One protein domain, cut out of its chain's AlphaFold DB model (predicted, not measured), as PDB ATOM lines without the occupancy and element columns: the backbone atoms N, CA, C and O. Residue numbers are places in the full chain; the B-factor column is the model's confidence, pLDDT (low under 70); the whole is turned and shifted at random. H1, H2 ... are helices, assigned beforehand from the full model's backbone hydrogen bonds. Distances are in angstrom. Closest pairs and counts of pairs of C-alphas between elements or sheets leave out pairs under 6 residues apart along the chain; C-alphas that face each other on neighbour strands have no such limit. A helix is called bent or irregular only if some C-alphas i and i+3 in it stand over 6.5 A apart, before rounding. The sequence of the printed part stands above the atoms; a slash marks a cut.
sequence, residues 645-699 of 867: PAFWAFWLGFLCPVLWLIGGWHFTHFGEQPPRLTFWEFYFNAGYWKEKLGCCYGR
ATOM      1  N   PRO A 645      18.645  57.038 -30.039       84.12
ATOM      2  CA  PRO A 645      18.006  56.692 -28.770       84.12
ATOM      3  C   PRO A 645      18.927  56.820 -27.546       84.12
ATOM      4  O   PRO A 645      18.427  56.997 -26.446       84.12
ATOM      5  N   ALA A 646      20.257  56.837 -27.721       86.69
ATOM      6  CA  ALA A 646      21.201  57.242 -26.675       86.69
ATOM      7  C   ALA A 646      21.052  58.730 -26.286       86.69
ATOM      8  O   ALA A 646      21.036  59.048 -25.098       86.69
ATOM      9  N   PHE A 647      20.857  59.630 -27.262       88.38
ATOM     10  CA  PHE A 647      20.498  61.035 -27.023       88.38
ATOM     11  C   PHE A 647      19.151  61.151 -26.301       88.38
ATOM     12  O   PHE A 647      19.057  61.852 -25.295       88.38
ATOM     13  N   TRP A 648      18.128  60.418 -26.749       92.06
ATOM     14  CA  TRP A 648      16.822  60.411 -26.078       92.06
ATOM     15  C   TRP A 648      16.884  59.833 -24.658       92.06
ATOM     16  O   TRP A 648      16.304  60.424 -23.755       92.06
ATOM     17  N   ALA A 649      17.625  58.747 -24.421       89.44
ATOM     18  CA  ALA A 649      17.828  58.182 -23.085       89.44
ATOM     19  C   ALA A 649      18.596  59.144 -22.163       89.44
ATOM     20  O   ALA A 649      18.232  59.296 -21.002       89.44
ATOM     21  N   PHE A 650      19.604  59.851 -22.682       89.56
ATOM     22  CA  PHE A 650      20.325  60.883 -21.935       89.56
ATOM     23  C   PHE A 650      19.415  62.063 -21.548       89.56
ATOM     24  O   PHE A 650      19.461  62.508 -20.403       89.56
ATOM     25  N   TRP A 651      18.542  62.523 -22.453       89.12
ATOM     26  CA  TRP A 651      17.583  63.606 -22.181       89.12
ATOM     27  C   TRP A 651      16.426  63.192 -21.263       89.12
ATOM     28  O   TRP A 651      16.137  63.893 -20.296       89.12
ATOM     29  N   LEU A 652      15.812  62.026 -21.494       88.81
ATOM     30  CA  LEU A 652      14.867  61.405 -20.551       88.81
ATOM     31  C   LEU A 652      15.543  61.078 -19.210       88.81
ATOM     32  O   LEU A 652      14.880  60.965 -18.181       88.81
ATOM     33  N   GLY A 653      16.871  61.003 -19.202       89.62
ATOM     34  CA  GLY A 653      17.706  60.925 -18.019       89.62
ATOM     35  C   GLY A 653      17.506  62.059 -17.015       89.62
ATOM     36  O   GLY A 653      17.599  61.821 -15.812       89.62
ATOM     37  N   PHE A 654      17.157  63.262 -17.477       82.50
ATOM     38  CA  PHE A 654      16.836  64.386 -16.591       82.50
ATOM     39  C   PHE A 654      15.486  64.225 -15.868       82.50
ATOM     40  O   PHE A 654      15.262  64.881 -14.856       82.50
ATOM     41  N   LEU A 655      14.614  63.329 -16.349       82.44
ATOM     42  CA  LEU A 655      13.382  62.903 -15.670       82.44
ATOM     43  C   LEU A 655      13.588  61.611 -14.858       82.44
ATOM     44  O   LEU A 655      12.973  61.434 -13.811       82.44
ATOM     45  N   CYS A 656      14.460  60.709 -15.318       87.62
ATOM     46  CA  CYS A 656      14.779  59.448 -14.651       87.62
ATOM     47  C   CYS A 656      16.303  59.221 -14.611       87.62
ATOM     48  O   CYS A 656      16.871  58.761 -15.606       87.62
ATOM     49  N   PRO A 657      16.986  59.449 -13.469       81.69
ATOM     50  CA  PRO A 657      18.451  59.367 -13.371       81.69
ATOM     51  C   PRO A 657      19.079  58.034 -13.815       81.69
ATOM     52  O   PRO A 657      20.246  57.994 -14.201       81.69
ATOM     53  N   VAL A 658      18.312  56.937 -13.818       84.50
ATOM     54  CA  VAL A 658      18.755  55.637 -14.352       84.50
ATOM     55  C   VAL A 658      18.948  55.697 -15.874       84.50
ATOM     56  O   VAL A 658      19.952  55.199 -16.381       84.50
ATOM     57  N   LEU A 659      18.043  56.361 -16.605       87.88
ATOM     58  CA  LEU A 659      18.187  56.585 -18.048       87.88
ATOM     59  C   LEU A 659      19.356  57.528 -18.362       87.88
ATOM     60  O   LEU A 659      20.018  57.339 -19.380       87.88
ATOM     61  N   TRP A 660      19.680  58.471 -17.469       90.38
ATOM     62  CA  TRP A 660      20.838  59.360 -17.630       90.38
ATOM     63  C   TRP A 660      22.155  58.590 -17.587       90.38
ATOM     64  O   TRP A 660      23.010  58.783 -18.450       90.38
ATOM     65  N   LEU A 661      22.294  57.671 -16.625       87.88
ATOM     66  CA  LEU A 661      23.452  56.782 -16.539       87.88
ATOM     67  C   LEU A 661      23.550  55.872 -17.769       87.88
ATOM     68  O   LEU A 661      24.638  55.734 -18.320       87.88
ATOM     69  N   ILE A 662      22.432  55.309 -18.242       90.81
ATOM     70  CA  ILE A 662      22.404  54.463 -19.448       90.81
ATOM     71  C   ILE A 662      22.787  55.270 -20.700       90.81
ATOM     72  O   ILE A 662      23.661  54.846 -21.451       90.81
ATOM     73  N   GLY A 663      22.184  56.443 -20.916       93.12
ATOM     74  CA  GLY A 663      22.480  57.312 -22.057       93.12
ATOM     75  C   GLY A 663      23.914  57.846 -22.030       93.12
ATOM     76  O   GLY A 663      24.611  57.786 -23.040       93.12
ATOM     77  N   GLY A 664      24.391  58.293 -20.866       90.19
ATOM     78  CA  GLY A 664      25.766  58.753 -20.665       90.19
ATOM     79  C   GLY A 664      26.802  57.649 -20.891       90.19
ATOM     80  O   GLY A 664      27.784  57.877 -21.593       90.19
ATOM     81  N   TRP A 665      26.548  56.441 -20.375       91.12
ATOM     82  CA  TRP A 665      27.360  55.246 -20.641       91.12
ATOM     83  C   TRP A 665      27.363  54.869 -22.129       91.12
ATOM     84  O   TRP A 665      28.403  54.522 -22.688       91.12
ATOM     85  N   HIS A 666      26.221  54.999 -22.807       88.56
ATOM     86  CA  HIS A 666      26.129  54.717 -24.236       88.56
ATOM     87  C   HIS A 666      26.880  55.753 -25.092       88.56
ATOM     88  O   HIS A 666      27.505  55.388 -26.089       88.56
ATOM     89  N   PHE A 667      26.874  57.032 -24.699       88.31
ATOM     90  CA  PHE A 667      27.694  58.065 -25.339       88.31
ATOM     91  C   PHE A 667      29.195  57.832 -25.133       88.31
ATOM     92  O   PHE A 667      29.961  58.006 -26.079       88.31
ATOM     93  N   THR A 668      29.634  57.419 -23.939       84.69
ATOM     94  CA  THR A 668      31.064  57.177 -23.681       84.69
ATOM     95  C   THR A 668      31.586  55.894 -24.328       84.69
ATOM     96  O   THR A 668      32.742  55.876 -24.743       84.69
ATOM     97  N   HIS A 669      30.763  54.848 -24.481       81.12
ATOM     98  CA  HIS A 669      31.192  53.592 -25.113       81.12
ATOM     99  C   HIS A 669      31.172  53.590 -26.646       81.12
ATOM    100  O   HIS A 669      32.043  52.965 -27.248       81.12
ATOM    101  N   PHE A 670      30.198  54.246 -27.283       78.25
ATOM    102  CA  PHE A 670      30.050  54.219 -28.749       78.25
ATOM    103  C   PHE A 670      30.534  55.509 -29.432       78.25
ATOM    104  O   PHE A 670      30.780  55.514 -30.641       78.25
ATOM    105  N   GLY A 671      30.692  56.596 -28.670       67.50
ATOM    106  CA  GLY A 671      30.940  57.931 -29.207       67.50
ATOM    107  C   GLY A 671      29.776  58.450 -30.058       67.50
ATOM    108  O   GLY A 671      28.733  57.813 -30.196       67.50
ATOM    109  N   GLU A 672      29.967  59.608 -30.687       58.06
ATOM    110  CA  GLU A 672      29.019  60.158 -31.668       58.06
ATOM    111  C   GLU A 672      29.237  59.573 -33.079       58.06
ATOM    112  O   GLU A 672      29.091  60.272 -34.081       58.06
ATOM    113  N   GLN A 673      29.599  58.287 -33.194       55.31
ATOM    114  CA  GLN A 673      29.594  57.639 -34.505       55.31
ATOM    115  C   GLN A 673      28.141  57.510 -34.992       55.31
ATOM    116  O   GLN A 673      27.331  56.898 -34.291       55.31
ATOM    117  N   PRO A 674      27.777  58.063 -36.169       53.66
ATOM    118  CA  PRO A 674      26.422  57.950 -36.693       53.66
ATOM    119  C   PRO A 674      26.107  56.465 -36.937       53.66
ATOM    120  O   PRO A 674      26.795  55.838 -37.751       53.66
ATOM    121  N   PRO A 675      25.112  55.872 -36.245       54.06
ATOM    122  CA  PRO A 675      24.913  54.429 -36.292       54.06
ATOM    123  C   PRO A 675      24.551  53.954 -37.706       54.06
ATOM    124  O   PRO A 675      23.508  54.322 -38.244       54.06
ATOM    125  N   ARG A 676      25.422  53.136 -38.318       59.75
ATOM    126  CA  ARG A 676      25.172  52.515 -39.637       59.75
ATOM    127  C   ARG A 676      24.125  51.396 -39.597       59.75
ATOM    128  O   ARG A 676      23.604  51.035 -40.644       59.75
ATOM    129  N   LEU A 677      23.823  50.884 -38.406       58.75
ATOM    130  CA  LEU A 677      22.594  50.161 -38.081       58.75
ATOM    131  C   LEU A 677      21.856  50.995 -37.036       58.75
ATOM    132  O   LEU A 677      22.501  51.647 -36.209       58.75
ATOM    133  N   THR A 678      20.529  50.982 -37.036       64.19
ATOM    134  CA  THR A 678      19.761  51.709 -36.023       64.19
ATOM    135  C   THR A 678      20.016  51.131 -34.626       64.19
ATOM    136  O   THR A 678      20.276  49.944 -34.440       64.19
ATOM    137  N   PHE A 679      19.914  51.970 -33.594       59.56
ATOM    138  CA  PHE A 679      20.036  51.531 -32.197       59.56
ATOM    139  C   PHE A 679      19.016  50.438 -31.835       59.56
ATOM    140  O   PHE A 679      19.312  49.558 -31.029       59.56
ATOM    141  N   TRP A 680      17.825  50.480 -32.444       60.62
ATOM    142  CA  TRP A 680      16.805  49.448 -32.280       60.62
ATOM    143  C   TRP A 680      17.275  48.111 -32.852       60.62
ATOM    144  O   TRP A 680      17.140  47.103 -32.171       60.62
ATOM    145  N   GLU A 681      17.934  48.090 -34.012       70.19
ATOM    146  CA  GLU A 681      18.609  46.881 -34.496       70.19
ATOM    147  C   GLU A 681      19.744  46.454 -33.554       70.19
ATOM    148  O   GLU A 681      19.849  45.271 -33.260       70.19
ATOM    149  N   PHE A 682      20.553  47.360 -32.995       68.44
ATOM    150  CA  PHE A 682      21.619  46.945 -32.065       68.44
ATOM    151  C   PHE A 682      21.086  46.290 -30.772       68.44
ATOM    152  O   PHE A 682      21.651  45.299 -30.310       68.44
ATOM    153  N   TYR A 683      19.993  46.803 -30.197       62.16
ATOM    154  CA  TYR A 683      19.420  46.259 -28.957       62.16
ATOM    155  C   TYR A 683      18.422  45.112 -29.164       62.16
ATOM    156  O   TYR A 683      18.390  44.204 -28.335       62.16
ATOM    157  N   PHE A 684      17.629  45.134 -30.239       66.88
ATOM    158  CA  PHE A 684      16.563  44.160 -30.510       66.88
ATOM    159  C   PHE A 684      16.905  43.156 -31.620       66.88
ATOM    160  O   PHE A 684      16.133  42.221 -31.836       66.88
ATOM    161  N   ASN A 685      18.080  43.243 -32.263       65.75
ATOM    162  CA  ASN A 685      18.654  42.078 -32.937       65.75
ATOM    163  C   ASN A 685      18.993  41.030 -31.872       65.75
ATOM    164  O   ASN A 685      20.078  41.011 -31.281       65.75
ATOM    165  N   ALA A 686      18.035  40.131 -31.654       55.41
ATOM    166  CA  ALA A 686      18.141  39.029 -30.715       55.41
ATOM    167  C   ALA A 686      19.392  38.168 -30.961       55.41
ATOM    168  O   ALA A 686      19.855  37.535 -30.020       55.41
ATOM    169  N   GLY A 687      19.974  38.176 -32.168       72.25
ATOM    170  CA  GLY A 687      21.242  37.520 -32.482       72.25
ATOM    171  C   GLY A 687      22.396  37.951 -31.571       72.25
ATOM    172  O   GLY A 687      23.034  37.084 -30.982       72.25
ATOM    173  N   TYR A 688      22.619  39.257 -31.367       74.25
ATOM    174  CA  TYR A 688      23.757  39.749 -30.569       74.25
ATOM    175  C   TYR A 688      23.678  39.295 -29.102       74.25
ATOM    176  O   TYR A 688      24.648  38.793 -28.526       74.25
ATOM    177  N   TRP A 689      22.491  39.403 -28.500       68.75
ATOM    178  CA  TRP A 689      22.251  38.937 -27.133       68.75
ATOM    179  C   TRP A 689      22.222  37.408 -27.031       68.75
ATOM    180  O   TRP A 689      22.751  36.859 -26.067       68.75
ATOM    181  N   LYS A 690      21.673  36.705 -28.028       70.50
ATOM    182  CA  LYS A 690      21.666  35.233 -28.107       70.50
ATOM    183  C   LYS A 690      23.067  34.658 -28.305       70.50
ATOM    184  O   LYS A 690      23.311  33.550 -27.848       70.50
ATOM    185  N   GLU A 691      23.989  35.396 -28.912       74.69
ATOM    186  CA  GLU A 691      25.401  35.019 -28.990       74.69
ATOM    187  C   GLU A 691      26.106  35.265 -27.646       74.69
ATOM    188  O   GLU A 691      26.594  34.316 -27.029       74.69
ATOM    189  N   LYS A 692      26.065  36.496 -27.105       75.00
ATOM    190  CA  LYS A 692      26.758  36.817 -25.839       75.00
ATOM    191  C   LYS A 692      26.213  36.106 -24.595       75.00
ATOM    192  O   LYS A 692      27.002  35.754 -23.722       75.00
ATOM    193  N   LEU A 693      24.901  35.893 -24.487       70.44
ATOM    194  CA  LEU A 693      24.283  35.166 -23.364       70.44
ATOM    195  C   LEU A 693      24.172  33.657 -23.648       70.44
ATOM    196  O   LEU A 693      24.175  32.844 -22.721       70.44
ATOM    197  N   GLY A 694      24.109  33.259 -24.923       66.62
ATOM    198  CA  GLY A 694      23.969  31.859 -25.327       66.62
ATOM    199  C   GLY A 694      25.200  31.000 -25.063       66.62
ATOM    200  O   GLY A 694      25.045  29.789 -24.915       66.62
ATOM    201  N   CYS A 695      26.392  31.584 -24.908       61.75
ATOM    202  CA  CYS A 695      27.594  30.845 -24.502       61.75
ATOM    203  C   CYS A 695      27.414  30.062 -23.185       61.75
ATOM    204  O   CYS A 695      27.987  28.982 -23.041       61.75
ATOM    205  N   CYS A 696      26.576  30.547 -22.259       60.44
ATOM    206  CA  CYS A 696      26.287  29.857 -20.996       60.44
ATOM    207  C   CYS A 696      25.094  28.885 -21.081       60.44
ATOM    208  O   CYS A 696      25.082  27.878 -20.380       60.44
ATOM    209  N   TYR A 697      24.106  29.148 -21.947       55.94
ATOM    210  CA  TYR A 697      22.870  28.349 -22.043       55.94
ATOM    211  C   TYR A 697      22.865  27.304 -23.177       55.94
ATOM    212  O   TYR A 697      22.100  26.341 -23.134       55.94
ATOM    213  N   GLY A 698      23.704  27.457 -24.204       55.16
ATOM    214  CA  GLY A 698      23.622  26.674 -25.444       55.16
ATOM    215  C   GLY A 698      24.283  25.291 -25.414       55.16
ATOM    216  O   GLY A 698      23.967  24.448 -26.258       55.16
ATOM    217  N   ARG A 699      25.187  25.021 -24.459       54.03
ATOM    218  CA  ARG A 699      26.090  23.850 -24.519       54.03
ATOM    219  C   ARG A 699      25.389  22.488 -24.378       54.03
ATOM    220  O   ARG A 699      25.981  21.483 -24.746       54.03
TER     221      ARG A 699
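This is residues 645 to 699 of the 867 residues of an uncharacterized protein of Amanita thiersii Skay4041 (UniProt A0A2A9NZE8). A small helical hairpin, H1 folded back on H2, makes a head at one end, and H3 and H4 follow one after the other as an arm leading away from it. Residues 671 to 678 loop from the head to the arm, and residues 681 to 689 and 691 to 697 of the arm stick out free. The printed part has 55 residues with four named helices, H1, H2, H3 and H4 in chain order, and no named strand; the class is all helix. The whole is loose, with a radius of gyration of the C-alphas of 13.5 A, and elongated, spanning 42 by 25 by 17 A.

H1 is residues 645 to 652, beginning at C-alpha 645 (18.006, 56.692, -28.770). H2 is residues 657 to 670, 19.9 A from first to last C-alpha, ending at C-alpha 670 (30.050, 54.219, -28.749). H3 is residues 679 to 684, 8.3 A long. H4 is residues 686 to 699, 18.2 A long, ending at C-alpha 699 (26.090, 23.850, -24.519); it is irregular, but only just, with C-alphas 696 and 699 7.0 A apart.

H1 and H2 touch as a hairpin, at a shallow tilt of 31 degrees, opposite ways; their closest C-alphas, of Phe 650 and Gly 663, are 4.2 A apart. H1 and H3 are close but not clearly touching, with closest C-alphas Pro 645 and Phe 679 at 6.5 A. H3 and H4 are also close but not clearly touching, with closest C-alphas Phe 682 and Tyr 688 at 7.7 A; they run the same way at a shallow tilt of 34 degrees, only just short of steep. H4 is apart from H1 and H2. Each O i to N i+4 pair is within hydrogen-bond range in H1, H2 and H3, and 7 of 10 are in H4.

The C-alphas farthest apart, of Phe 654 and Arg 699, are 42.3 A apart. The printed part has no cut and no long link. Its mean pLDDT is 74.7, with residues 671 to 680, 682 to 686, 689 and 694 to 699 under 70.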